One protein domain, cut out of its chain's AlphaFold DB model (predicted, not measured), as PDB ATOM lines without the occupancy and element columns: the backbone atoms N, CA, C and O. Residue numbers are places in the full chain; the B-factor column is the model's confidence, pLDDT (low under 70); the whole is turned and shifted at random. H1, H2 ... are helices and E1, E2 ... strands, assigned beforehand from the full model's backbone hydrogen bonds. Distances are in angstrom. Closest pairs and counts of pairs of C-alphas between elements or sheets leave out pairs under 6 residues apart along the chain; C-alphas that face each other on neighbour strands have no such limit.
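This is residues 51 to 149 of the 150 residues of an uncharacterized protein of Acinetobacter sp. DSM 11652 (UniProt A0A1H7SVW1). A long helix, H2, runs through the middle of a narrow rod, with H1 side by side with it along one side and H3, H4 and the small strand hairpin of E3 and E4 in a row along another. A second small hairpin, E1 and E2, makes one end of the rod. The 99 printed residues hold four named helices and four named strands, in the order H1, E1, E2, H2, H3, H4, E3, E4; each strand pair is an antiparallel sheet of two, and the class is mostly helix. The whole is loose, with a radius of gyration of the C-alphas of 16.1 A and spans of 52 by 24 by 17 A.

H1, residues 51 to 68, touches residues 92 to 103 of the hub H2, residues 86 to 109, at a shallow tilt of 18 degrees, opposite ways; the closest C-alphas, of Met 59 and Ser 99, are 5.8 A apart. E1, residues 75 to 78, and E2, residues 81 to 84, form a hairpin, with N 76 and O 83 at 2.8 A, within hydrogen-bond range. H3, residues 116 to 122, and H2 form a helical hairpin and only just touch, with 3 pairs of C-alphas within 8 A, the closest those of Gln 108 and Val 122 at 6.3 A. H4, residues 125 to 131, also only just touches H2, with 3 such pairs, about perpendicular at 88 degrees; the closest are Tyr 104 and Arg 125, 7.3 A. H3 and H4 touch only at the corner. E3, residues 138 to 140, and E4, residues 146 to 148, form a hairpin, with N 139 and O 147 at 2.9 A; the closest C-alphas of H2 and E4, Cys 93 and Cys 147, are 5.2 A apart. In H1, H2, H3 and H4 every O i to N i+4 pair is within hydrogen-bond range.

H1 begins at C-alpha 51 (122.351, 120.061, 125.952) and is 25.8 A long; H2 is 34.1 A long, to C-alpha 109 (117.688, 118.393, 137.744). E4 ends at C-alpha 148 (141.717, 118.970, 136.707).

The two farthest C-alphas, of Lys 80 and His 112, are 53.5 A apart. The printed part has no cut and no long link, and no printed residue is under 70 in pLDDT.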
ATOM      1  N   ALA A  51     121.709 119.583 124.728       89.56
ATOM      2  CA  ALA A  51     122.351 120.061 125.952       89.56
ATOM      3  C   ALA A  51     123.887 120.004 125.849       89.56
ATOM      4  O   ALA A  51     124.573 120.970 126.189       89.56
ATOM      5  N   LEU A  52     124.436 118.917 125.298       91.81
ATOM      6  CA  LEU A  52     125.876 118.767 125.063       91.81
ATOM      7  C   LEU A  52     126.399 119.763 124.022       91.81
ATOM      8  O   LEU A  52     127.491 120.318 124.181       91.81
ATOM      9  N   ALA A  53     125.637 120.023 122.958       93.25
ATOM     10  CA  ALA A  53     125.986 121.044 121.977       93.25
ATOM     11  C   ALA A  53     126.006 122.442 122.614       93.25
ATOM     12  O   ALA A  53     126.962 123.193 122.419       93.25
ATOM     13  N   GLN A  54     125.002 122.772 123.432       93.12
ATOM     14  CA  GLN A  54     124.937 124.043 124.156       93.12
ATOM     15  C   GLN A  54     126.103 124.210 125.138       93.12
ATOM     16  O   GLN A  54     126.729 125.272 125.152       93.12
ATOM     17  N   MET A  55     126.451 123.159 125.891       93.12
ATOM     18  CA  MET A  55     127.633 123.136 126.761       93.12
ATOM     19  C   MET A  55     128.896 123.500 125.972       93.12
ATOM     20  O   MET A  55     129.627 124.412 126.362       93.12
ATOM     21  N   LYS A  56     129.138 122.824 124.841       92.25
ATOM     22  CA  LYS A  56     130.318 123.068 123.994       92.25
ATOM     23  C   LYS A  56     130.349 124.501 123.476       92.25
ATOM     24  O   LYS A  56     131.373 125.164 123.601       92.25
ATOM     25  N   VAL A  57     129.237 124.995 122.935       94.62
ATOM     26  CA  VAL A  57     129.131 126.367 122.409       94.62
ATOM     27  C   VAL A  57     129.441 127.397 123.496       94.62
ATOM     28  O   VAL A  57     130.237 128.309 123.273       94.62
ATOM     29  N   LYS A  58     128.853 127.243 124.687       93.50
ATOM     30  CA  LYS A  58     129.087 128.156 125.811       93.50
ATOM     31  C   LYS A  58     130.544 128.119 126.271       93.50
ATOM     32  O   LYS A  58     131.143 129.175 126.473       93.50
ATOM     33  N   MET A  59     131.117 126.924 126.386       94.06
ATOM     34  CA  MET A  59     132.521 126.728 126.737       94.06
ATOM     35  C   MET A  59     133.443 127.419 125.729       94.06
ATOM     36  O   MET A  59     134.273 128.231 126.129       94.06
ATOM     37  N   PHE A  60     133.256 127.181 124.426       94.50
ATOM     38  CA  PHE A  60     134.056 127.820 123.377       94.50
ATOM     39  C   PHE A  60     133.945 129.341 123.402       94.50
ATOM     40  O   PHE A  60     134.968 130.015 123.353       94.50
ATOM     41  N   LYS A  61     132.738 129.888 123.566       96.50
ATOM     42  CA  LYS A  61     132.540 131.337 123.685       96.50
ATOM     43  C   LYS A  61     133.300 131.925 124.877       96.50
ATOM     44  O   LYS A  61     133.923 132.975 124.761       96.50
ATOM     45  N   ASN A  62     133.262 131.258 126.028       96.19
ATOM     46  CA  ASN A  62     133.988 131.714 127.213       96.19
ATOM     47  C   ASN A  62     135.508 131.635 127.013       96.19
ATOM     48  O   ASN A  62     136.215 132.558 127.408       96.19
ATOM     49  N   LEU A  63     135.999 130.575 126.364       95.44
ATOM     50  CA  LEU A  63     137.409 130.421 125.998       95.44
ATOM     51  C   LEU A  63     137.864 131.499 125.008       95.44
ATOM     52  O   LEU A  63     138.946 132.061 125.162       95.44
ATOM     53  N   GLU A  64     137.041 131.825 124.017       96.31
ATOM     54  CA  GLU A  64     137.314 132.879 123.042       96.31
ATOM     55  C   GLU A  64     137.379 134.253 123.725       96.31
ATOM     56  O   GLU A  64     138.373 134.967 123.599       96.31
ATOM     57  N   ASN A  65     136.383 134.588 124.547       97.06
ATOM     58  CA  ASN A  65     136.372 135.831 125.321       97.06
ATOM     59  C   ASN A  65     137.586 135.940 126.254       97.06
ATOM     60  O   ASN A  65     138.204 136.995 126.367       97.06
ATOM     61  N   TRP A  66     137.942 134.842 126.920       96.81
ATOM     62  CA  TRP A  66     139.113 134.802 127.787       96.81
ATOM     63  C   TRP A  66     140.414 134.971 126.998       96.81
ATOM     64  O   TRP A  66     141.252 135.790 127.370       96.81
ATOM     65  N   SER A  67     140.575 134.250 125.886       94.38
ATOM     66  CA  SER A  67     141.806 134.274 125.088       94.38
ATOM     67  C   SER A  67     142.036 135.618 124.393       94.38
ATOM     68  O   SER A  67     143.170 136.088 124.339       94.38
ATOM     69  N   THR A  68     140.973 136.276 123.926       96.81
ATOM     70  CA  THR A  68     141.039 137.624 123.334       96.81
ATOM     71  C   THR A  68     141.357 138.712 124.362       96.81
ATOM     72  O   THR A  68     141.909 139.752 124.003       96.81
ATOM     73  N   ALA A  69     141.063 138.473 125.643       96.44
ATOM     74  CA  ALA A  69     141.402 139.379 126.737       96.44
ATOM     75  C   ALA A  69     142.854 139.236 127.235       96.44
ATOM     76  O   ALA A  69     143.301 140.074 128.028       96.44
ATOM     77  N   LEU A  70     143.590 138.207 126.791       96.06
ATOM     78  CA  LEU A  70     144.975 137.978 127.202       96.06
ATOM     79  C   LEU A  70     145.909 139.070 126.680       96.06
ATOM     80  O   LEU A  70     145.881 139.474 125.517       96.06
ATOM     81  N   LYS A  71     146.809 139.508 127.552       96.50
ATOM     82  CA  LYS A  71     147.830 140.519 127.279       96.50
ATOM     83  C   LYS A  71     149.217 139.916 127.420       96.50
ATOM     84  O   LYS A  71     149.424 138.914 128.087       96.50
ATOM     85  N   ARG A  72     150.238 140.573 126.865       93.94
ATOM     86  CA  ARG A  72     151.632 140.099 126.979       93.94
ATOM     87  C   ARG A  72     152.087 139.886 128.433       93.94
ATOM     88  O   ARG A  72     152.870 138.981 128.692       93.94
ATOM     89  N   ASN A  73     151.620 140.714 129.366       96.06
ATOM     90  CA  ASN A  73     151.965 140.630 130.788       96.06
ATOM     91  C   ASN A  73     151.233 139.505 131.546       96.06
ATOM     92  O   ASN A  73     151.582 139.252 132.701       96.06
ATOM     93  N   ASP A  74     150.273 138.829 130.914       96.69
ATOM     94  CA  ASP A  74     149.623 137.610 131.421       96.69
ATOM     95  C   ASP A  74     150.491 136.362 131.241       96.69
ATOM     96  O   ASP A  74     150.193 135.290 131.772       96.69
ATOM     97  N   PHE A  75     151.601 136.521 130.526       95.69
ATOM     98  CA  PHE A  75     152.583 135.487 130.303       95.69
ATOM     99  C   PHE A  75     153.885 135.788 131.040       95.69
ATOM    100  O   PHE A  75     154.232 136.938 131.326       95.69
ATOM    101  N   GLU A  76     154.635 134.731 131.309       94.81
ATOM    102  CA  GLU A  76     155.982 134.785 131.849       94.81
ATOM    103  C   GLU A  76     156.931 133.934 131.012       94.81
ATOM    104  O   GLU A  76     156.530 133.022 130.283       94.81
ATOM    105  N   ARG A  77     158.213 134.290 131.055       93.50
ATOM    106  CA  ARG A  77     159.237 133.592 130.289       93.50
ATOM    107  C   ARG A  77     159.821 132.474 131.139       93.50
ATOM    108  O   ARG A  77     160.492 132.749 132.127       93.50
ATOM    109  N   THR A  78     159.645 131.239 130.686       90.44
ATOM    110  CA  THR A  78     160.219 130.046 131.315       90.44
ATOM    111  C   THR A  78     161.208 129.424 130.337       90.44
ATOM    112  O   THR A  78     160.842 128.784 129.348       90.44
ATOM    113  N   GLY A  79     162.496 129.689 130.567       89.81
ATOM    114  CA  GLY A  79     163.569 129.325 129.641       89.81
ATOM    115  C   GLY A  79     163.416 130.008 128.275       89.81
ATOM    116  O   GLY A  79     163.494 131.236 128.160       89.81
ATOM    117  N   LYS A  80     163.225 129.207 127.218       90.12
ATOM    118  CA  LYS A  80     163.011 129.695 125.842       90.12
ATOM    119  C   LYS A  80     161.535 129.927 125.499       90.12
ATOM    120  O   LYS A  80     161.262 130.534 124.466       90.12
ATOM    121  N   ASN A  81     160.613 129.493 126.356       90.06
ATOM    122  CA  ASN A  81     159.182 129.510 126.079       90.06
ATOM    123  C   ASN A  81     158.484 130.659 126.807       90.06
ATOM    124  O   ASN A  81     158.927 131.113 127.865       90.06
ATOM    125  N   LEU A  82     157.376 131.110 126.227       91.06
ATOM    126  CA  LEU A  82     156.429 132.004 126.873       91.06
ATOM    127  C   LEU A  82     155.262 131.147 127.374       91.06
ATOM    128  O   LEU A  82     154.644 130.444 126.579       91.06
ATOM    129  N   VAL A  83     154.999 131.171 128.676       93.38
ATOM    130  CA  VAL A  83     153.952 130.363 129.314       93.38
ATOM    131  C   VAL A  83     152.960 131.264 130.036       93.38
ATOM    132  O   VAL A  83     153.307 132.367 130.457       93.38
ATOM    133  N   LEU A  84     151.711 130.818 130.160       95.81
ATOM    134  CA  LEU A  84     150.707 131.524 130.957       95.81
ATOM    135  C   LEU A  84     151.127 131.547 132.421       95.81
ATOM    136  O   LEU A  84     151.554 130.525 132.957       95.81
ATOM    137  N   LYS A  85     150.940 132.687 133.082       96.62
ATOM    138  CA  LYS A  85     151.111 132.773 134.533       96.62
ATOM    139  C   LYS A  85     150.090 131.898 135.254       96.62
ATOM    140  O   LYS A  85     148.967 131.727 134.781       96.62
ATOM    141  N   SER A  86     150.455 131.404 136.435       95.38
ATOM    142  CA  SER A  86     149.617 130.493 137.230       95.38
ATOM    143  C   SER A  86     148.189 131.014 137.464       95.38
ATOM    144  O   SER A  86     147.230 130.267 137.288       95.38
ATOM    145  N   ASN A  87     148.007 132.307 137.751       96.25
ATOM    146  CA  ASN A  87     146.671 132.888 137.928       96.25
ATOM    147  C   ASN A  87     145.808 132.777 136.659       96.25
ATOM    148  O   ASN A  87     144.616 132.500 136.743       96.25
ATOM    149  N   LYS A  88     146.414 132.935 135.478       97.19
ATOM    150  CA  LYS A  88     145.721 132.792 134.195       97.19
ATOM    151  C   LYS A  88     145.466 131.341 133.819       97.19
ATOM    152  O   LYS A  88     144.440 131.048 133.213       97.19
ATOM    153  N   GLN A  89     146.347 130.431 134.224       96.31
ATOM    154  CA  GLN A  89     146.084 128.996 134.125       96.31
ATOM    155  C   GLN A  89     144.844 128.605 134.947       96.31
ATOM    156  O   GLN A  89     143.982 127.889 134.444       96.31
ATOM    157  N   LEU A  90     144.706 129.135 136.170       96.25
ATOM    158  CA  LEU A  90     143.528 128.907 137.017       96.25
ATOM    159  C   LEU A  90     142.246 129.487 136.412       96.25
ATOM    160  O   LEU A  90     141.226 128.806 136.407       96.25
ATOM    161  N   GLU A  91     142.293 130.705 135.859       96.81
ATOM    162  CA  GLU A  91     141.154 131.284 135.127       96.81
ATOM    163  C   GLU A  91     140.682 130.355 133.999       96.81
ATOM    164  O   GLU A  91     139.485 130.090 133.884       96.81
ATOM    165  N   LEU A  92     141.616 129.805 133.215       96.44
ATOM    166  CA  LEU A  92     141.284 128.847 132.163       96.44
ATOM    167  C   LEU A  92     140.629 127.580 132.728       96.44
ATOM    168  O   LEU A  92     139.607 127.127 132.212       96.44
ATOM    169  N   CYS A  93     141.182 127.013 133.801       96.69
ATOM    170  CA  CYS A  93     140.600 125.828 134.429       96.69
ATOM    171  C   CYS A  93     139.196 126.093 134.982       96.69
ATOM    172  O   CYS A  93     138.321 125.240 134.835       96.69
ATOM    173  N   HIS A  94     138.942 127.281 135.532       96.56
ATOM    174  CA  HIS A  94     137.609 127.671 135.991       96.56
ATOM    175  C   HIS A  94     136.586 127.763 134.854       96.56
ATOM    176  O   HIS A  94     135.420 127.446 135.077       96.56
ATOM    177  N   ILE A  95     136.991 128.142 133.637       95.94
ATOM    178  CA  ILE A  95     136.084 128.148 132.478       95.94
ATOM    179  C   ILE A  95     135.607 126.729 132.163       95.94
ATOM    180  O   ILE A  95     134.404 126.505 132.024       95.94
ATOM    181  N   TYR A  96     136.534 125.772 132.092       95.25
ATOM    182  CA  TYR A  96     136.191 124.371 131.857       95.25
ATOM    183  C   TYR A  96     135.315 123.802 132.975       95.25
ATOM    184  O   TYR A  96     134.278 123.194 132.709       95.25
ATOM    185  N   GLN A  97     135.718 124.051 134.220       95.62
ATOM    186  CA  GLN A  97     135.005 123.630 135.418       95.62
ATOM    187  C   GLN A  97     133.556 124.136 135.413       95.62
ATOM    188  O   GLN A  97     132.632 123.338 135.538       95.62
ATOM    189  N   ALA A  98     133.345 125.431 135.161       95.56
ATOM    190  CA  ALA A  98     132.016 126.035 135.146       95.56
ATOM    191  C   ALA A  98     131.093 125.422 134.078       95.56
ATOM    192  O   ALA A  98     129.907 125.217 134.335       95.56
ATOM    193  N   SER A  99     131.615 125.103 132.887       94.12
ATOM    194  CA  SER A  99     130.829 124.446 131.832       94.12
ATOM    195  C   SER A  99     130.412 123.023 132.206       94.12
ATOM    196  O   SER A  99     129.282 122.616 131.926       94.12
ATOM    197  N   VAL A 100     131.300 122.271 132.858       94.56
ATOM    198  CA  VAL A 100     130.984 120.929 133.362       94.56
ATOM    199  C   VAL A 100     129.980 121.010 134.512       94.56
ATOM    200  O   VAL A 100     129.000 120.271 134.497       94.56
ATOM    201  N   ASP A 101     130.164 121.935 135.454       95.56
ATOM    202  CA  ASP A 101     129.289 122.104 136.623       95.56
ATOM    203  C   ASP A 101     127.857 122.464 136.245       95.56
ATOM    204  O   ASP A 101     126.900 121.910 136.788       95.56
ATOM    205  N   GLU A 102     127.686 123.368 135.287       94.38
ATOM    206  CA  GLU A 102     126.365 123.722 134.782       94.38
ATOM    207  C   GLU A 102     125.673 122.525 134.127       94.38
ATOM    208  O   GLU A 102     124.505 122.251 134.407       94.38
ATOM    209  N   THR A 103     126.403 121.777 133.298       93.75
ATOM    210  CA  THR A 103     125.863 120.601 132.603       93.75
ATOM    211  C   THR A 103     125.515 119.494 133.593       93.75
ATOM    212  O   THR A 103     124.448 118.891 133.499       93.75
ATOM    213  N   TYR A 104     126.363 119.282 134.598       95.31
ATOM    214  CA  TYR A 104     126.100 118.359 135.693       95.31
ATOM    215  C   TYR A 104     124.864 118.776 136.500       95.31
ATOM    216  O   TYR A 104     123.992 117.955 136.775       95.31
ATOM    217  N   SER A 105     124.719 120.069 136.811       95.44
ATOM    218  CA  SER A 105     123.533 120.598 137.493       95.44
ATOM    219  C   SER A 105     122.252 120.361 136.687       95.44
ATOM    220  O   SER A 105     121.224 119.978 137.251       95.44
ATOM    221  N   LEU A 106     122.299 120.552 135.366       93.75
ATOM    222  CA  LEU A 106     121.173 120.260 134.475       93.75
ATOM    223  C   LEU A 106     120.836 118.765 134.450       93.75
ATOM    224  O   LEU A 106     119.655 118.412 134.497       93.75
ATOM    225  N   ALA A 107     121.849 117.899 134.427       93.75
ATOM    226  CA  ALA A 107     121.670 116.454 134.493       93.75
ATOM    227  C   ALA A 107     120.998 116.040 135.814       93.75
ATOM    228  O   ALA A 107     119.970 115.367 135.793       93.75
ATOM    229  N   GLN A 108     121.480 116.555 136.948       95.38
ATOM    230  CA  GLN A 108     120.896 116.294 138.268       95.38
ATOM    231  C   GLN A 108     119.436 116.759 138.376       95.38
ATOM    232  O   GLN A 108     118.594 116.045 138.919       95.38
ATOM    233  N   LYS A 109     119.085 117.914 137.794       94.56
ATOM    234  CA  LYS A 109     117.688 118.393 137.744       94.56
ATOM    235  C   LYS A 109     116.766 117.463 136.950       94.56
ATOM    236  O   LYS A 109     115.588 117.345 137.277       94.56
ATOM    237  N   ASN A 110     117.294 116.791 135.928       93.00
ATOM    238  CA  ASN A 110     116.547 115.863 135.077       93.00
ATOM    239  C   ASN A 110     116.723 114.391 135.482       93.00
ATOM    240  O   ASN A 110     116.222 113.513 134.788       93.00
ATOM    241  N   ARG A 111     117.379 114.106 136.616       93.12
ATOM    242  CA  ARG A 111     117.698 112.748 137.091       93.12
ATOM    243  C   ARG A 111     116.486 111.814 137.139       93.12
ATOM    244  O   ARG A 111     116.583 110.657 136.757       93.12
ATOM    245  N   HIS A 112     115.330 112.320 137.563       91.81
ATOM    246  CA  HIS A 112     114.076 111.559 137.650       91.81
ATOM    247  C   HIS A 112     113.543 111.073 136.286       91.81
ATOM    248  O   HIS A 112     112.703 110.182 136.246       91.81
ATOM    249  N   ARG A 113     114.028 111.644 135.177       92.94
ATOM    250  CA  ARG A 113     113.655 111.288 133.796       92.94
ATOM    251  C   ARG A 113     114.612 110.275 133.158       92.94
ATOM    252  O   ARG A 113     114.435 109.935 131.990       92.94
ATOM    253  N   MET A 114     115.645 109.857 133.887       89.94
ATOM    254  CA  MET A 114     116.708 108.968 133.413       89.94
ATOM    255  C   MET A 114     116.471 107.526 133.868       89.94
ATOM    256  O   MET A 114     115.853 107.283 134.909       89.94
ATOM    257  N   SER A 115     117.020 106.561 133.129       89.69
ATOM    258  CA  SER A 115     117.083 105.160 133.556       89.69
ATOM    259  C   SER A 115     117.937 104.991 134.821       89.69
ATOM    260  O   SER A 115     118.768 105.835 135.151       89.69
ATOM    261  N   ILE A 116     117.779 103.870 135.529       90.56
ATOM    262  CA  ILE A 116     118.538 103.586 136.763       90.56
ATOM    263  C   ILE A 116     120.057 103.608 136.519       90.56
ATOM    264  O   ILE A 116     120.814 104.049 137.381       90.56
ATOM    265  N   ASP A 117     120.520 103.141 135.359       89.75
ATOM    266  CA  ASP A 117     121.953 103.111 135.057       89.75
ATOM    267  C   ASP A 117     122.514 104.502 134.747       89.75
ATOM    268  O   ASP A 117     123.619 104.821 135.182       89.75
ATOM    269  N   GLU A 118     121.737 105.359 134.088       89.94
ATOM    270  CA  GLU A 118     122.090 106.768 133.878       89.94
ATOM    271  C   GLU A 118     122.063 107.562 135.187       89.94
ATOM    272  O   GLU A 118     122.951 108.378 135.431       89.94
ATOM    273  N   GLN A 119     121.105 107.276 136.075       93.62
ATOM    274  CA  GLN A 119     121.063 107.878 137.409       93.62
ATOM    275  C   GLN A 119     122.358 107.605 138.185       93.62
ATOM    276  O   GLN A 119     122.939 108.532 138.739       93.62
ATOM    277  N   LYS A 120     122.895 106.376 138.129       93.25
ATOM    278  CA  LYS A 120     124.191 106.043 138.755       93.25
ATOM    279  C   LYS A 120     125.370 106.828 138.176       93.25
ATOM    280  O   LYS A 120     126.380 106.980 138.858       93.25
ATOM    281  N   ILE A 121     125.290 107.266 136.917       92.94
ATOM    282  CA  ILE A 121     126.331 108.098 136.296       92.94
ATOM    283  C   ILE A 121     126.274 109.511 136.872       92.94
ATOM    284  O   ILE A 121     127.318 110.060 137.200       92.94
ATOM    285  N   VAL A 122     125.081 110.092 137.015       94.50
ATOM    286  CA  VAL A 122     124.921 111.463 137.533       94.50
ATOM    287  C   VAL A 122     124.988 111.543 139.063       94.50
ATOM    288  O   VAL A 122     125.252 112.613 139.602       94.50
ATOM    289  N   ASP A 123     124.843 110.425 139.773       95.12
ATOM    290  CA  ASP A 123     125.028 110.351 141.231       95.12
ATOM    291  C   ASP A 123     126.480 110.601 141.669       95.12
ATOM    292  O   ASP A 123     126.723 111.021 142.800       95.12
ATOM    293  N   ASP A 124     127.443 110.385 140.773       94.62
ATOM    294  CA  ASP A 124     128.862 110.625 141.013       94.62
ATOM    295  C   ASP A 124     129.405 111.609 139.972       94.62
ATOM    296  O   ASP A 124     129.460 111.328 138.774       94.62
ATOM    297  N   ARG A 125     129.851 112.779 140.437       94.62
ATOM    298  CA  ARG A 125     130.382 113.829 139.566       94.62
ATOM    299  C   ARG A 125     131.619 113.378 138.778       94.62
ATOM    300  O   ARG A 125     131.743 113.735 137.608       94.62
ATOM    301  N   ASN A 126     132.505 112.578 139.369       94.50
ATOM    302  CA  ASN A 126     133.679 112.053 138.667       94.50
ATOM    303  C   ASN A 126     133.246 111.103 137.553       94.50
ATOM    304  O   ASN A 126     133.712 111.211 136.422       94.50
ATOM    305  N   ARG A 127     132.282 110.228 137.842       93.94
ATOM    306  CA  ARG A 127     131.742 109.302 136.845       93.94
ATOM    307  C   ARG A 127     131.027 110.030 135.710       93.94
ATOM    308  O   ARG A 127     131.145 109.632 134.553       93.94
ATOM    309  N   PHE A 128     130.325 111.115 136.022       95.00
ATOM    310  CA  PHE A 128     129.739 111.998 135.021       95.00
ATOM    311  C   PHE A 128     130.807 112.650 134.129       95.00
ATOM    312  O   PHE A 128     130.661 112.664 132.909       95.00
ATOM    313  N   ILE A 129     131.901 113.152 134.704       94.88
ATOM    314  CA  ILE A 129     133.019 113.727 133.941       94.88
ATOM    315  C   ILE A 129     133.661 112.693 133.011       94.88
ATOM    316  O   ILE A 129     133.906 112.983 131.837       94.88
ATOM    317  N   GLU A 130     133.898 111.483 133.509       93.75
ATOM    318  CA  GLU A 130     134.412 110.378 132.701       93.75
ATOM    319  C   GLU A 130     133.448 110.020 131.566       93.75
ATOM    320  O   GLU A 130     133.882 109.789 130.436       93.75
ATOM    321  N   TYR A 131     132.139 110.046 131.835       91.94
ATOM    322  CA  TYR A 131     131.101 109.826 130.829       91.94
ATOM    323  C   TYR A 131     131.109 110.895 129.725       91.94
ATOM    324  O   TYR A 131     130.866 110.579 128.561       91.94
ATOM    325  N   LEU A 132     131.470 112.143 130.046       90.69
ATOM    326  CA  LEU A 132     131.698 113.198 129.048       90.69
ATOM    327  C   LEU A 132     132.964 112.971 128.196       90.69
ATOM    328  O   LEU A 132     133.177 113.683 127.212       90.69
ATOM    329  N   GLY A 133     133.792 111.981 128.541       91.44
ATOM    330  CA  GLY A 133     134.993 111.591 127.803       91.44
ATOM    331  C   GLY A 133     136.296 112.176 128.350       91.44
ATOM    332  O   GLY A 133     137.344 112.022 127.715       91.44
ATOM    333  N   PHE A 134     136.268 112.831 129.514       91.81
ATOM    334  CA  PHE A 134     137.472 113.350 130.159       91.81
ATOM    335  C   PHE A 134     138.137 112.255 130.998       91.81
ATOM    336  O   PHE A 134     137.612 111.828 132.022       91.81
ATOM    337  N   LYS A 135     139.315 111.797 130.569       91.12
ATOM    338  CA  LYS A 135     140.085 110.775 131.295       91.12
ATOM    339  C   LYS A 135     140.731 111.373 132.540       91.12
ATOM    340  O   LYS A 135     141.271 112.476 132.467       91.12
ATOM    341  N   ASP A 136     140.690 110.644 133.655       92.50
ATOM    342  CA  ASP A 136     141.269 111.048 134.946       92.50
ATOM    343  C   ASP A 136     140.824 112.450 135.403       92.50
ATOM    344  O   ASP A 136     141.591 113.179 136.042       92.50
ATOM    345  N   ASN A 137     139.611 112.854 135.005       92.88
ATOM    346  CA  ASN A 137     139.055 114.195 135.180       92.88
ATOM    347  C   ASN A 137     139.989 115.316 134.706       92.88
ATOM    348  O   ASN A 137     140.061 116.375 135.327       92.88
ATOM    349  N   GLN A 138     140.741 115.091 133.630       94.62
ATOM    350  CA  GLN A 138     141.727 116.041 133.130       94.62
ATOM    351  C   GLN A 138     141.412 116.542 131.726       94.62
ATOM    352  O   GLN A 138     140.941 115.817 130.850       94.62
ATOM    353  N   ILE A 139     141.749 117.812 131.512       93.81
ATOM    354  CA  ILE A 139     141.725 118.483 130.218       93.81
ATOM    355  C   ILE A 139     143.148 118.909 129.881       93.81
ATOM    356  O   ILE A 139     143.747 119.735 130.571       93.81
ATOM    357  N   ASP A 140     143.683 118.358 128.794       92.62
ATOM    358  CA  ASP A 140     144.928 118.832 128.197       92.62
ATOM    359  C   ASP A 140     144.658 120.130 127.427       92.62
ATOM    360  O   ASP A 140     144.018 120.127 126.374       92.62
ATOM    361  N   THR A 141     145.151 121.246 127.965       90.44
ATOM    362  CA  THR A 141     144.891 122.583 127.417       90.44
ATOM    363  C   THR A 141     145.718 122.901 126.171       90.44
ATOM    364  O   THR A 141     145.505 123.945 125.561       90.44
ATOM    365  N   LYS A 142     146.696 122.054 125.809       89.06
ATOM    366  CA  LYS A 142     147.709 122.321 124.767       89.06
ATOM    367  C   LYS A 142     148.571 123.571 125.007       89.06
ATOM    368  O   LYS A 142     149.395 123.910 124.164       89.06
ATOM    369  N   LEU A 143     148.455 124.205 126.177       87.75
ATOM    370  CA  LEU A 143     149.229 125.380 126.597       87.75
ATOM    371  C   LEU A 143     150.389 125.014 127.541       87.75
ATOM    372  O   LEU A 143     150.952 125.878 128.208       87.75
ATOM    373  N   GLY A 144     150.748 123.728 127.604       87.62
ATOM    374  CA  GLY A 144     151.821 123.217 128.463       87.62
ATOM    375  C   GLY A 144     151.395 122.916 129.903       87.62
ATOM    376  O   GLY A 144     152.257 122.690 130.745       87.62
ATOM    377  N   PHE A 145     150.090 122.898 130.185       92.12
ATOM    378  CA  PHE A 145     149.528 122.465 131.465       92.12
ATOM    379  C   PHE A 145     148.180 121.761 131.267       92.12
ATOM    380  O   PHE A 145     147.556 121.861 130.206       92.12
ATOM    381  N   SER A 146     147.715 121.062 132.298       94.88
ATOM    382  CA  SER A 146     146.414 120.392 132.302       94.88
ATOM    383  C   SER A 146     145.532 120.951 133.410       94.88
ATOM    384  O   SER A 146     146.016 121.295 134.487       94.88
ATOM    385  N   CYS A 147     144.233 121.019 133.145       96.12
ATOM    386  CA  CYS A 147     143.233 121.365 134.146       96.12
ATOM    387  C   CYS A 147     142.619 120.093 134.713       96.12
ATOM    388  O   CYS A 147     142.239 119.209 133.948       96.12
ATOM    389  N   ARG A 148     142.496 120.014 136.040       94.94
ATOM    390  CA  ARG A 148     141.717 118.970 136.707       94.94
ATOM    391  C   ARG A 148     140.312 119.496 136.982       94.94
ATOM    392  O   ARG A 148     140.171 120.570 137.559       94.94
ATOM    393  N   LEU A 149     139.311 118.732 136.573       94.69
ATOM    394  CA  LEU A 149     137.907 118.946 136.893       94.69
ATOM    395  C   LEU A 149     137.629 118.332 138.272       94.69
ATOM    396  O   LEU A 149     137.973 117.172 138.502       94.69
TER     397      LEU A 149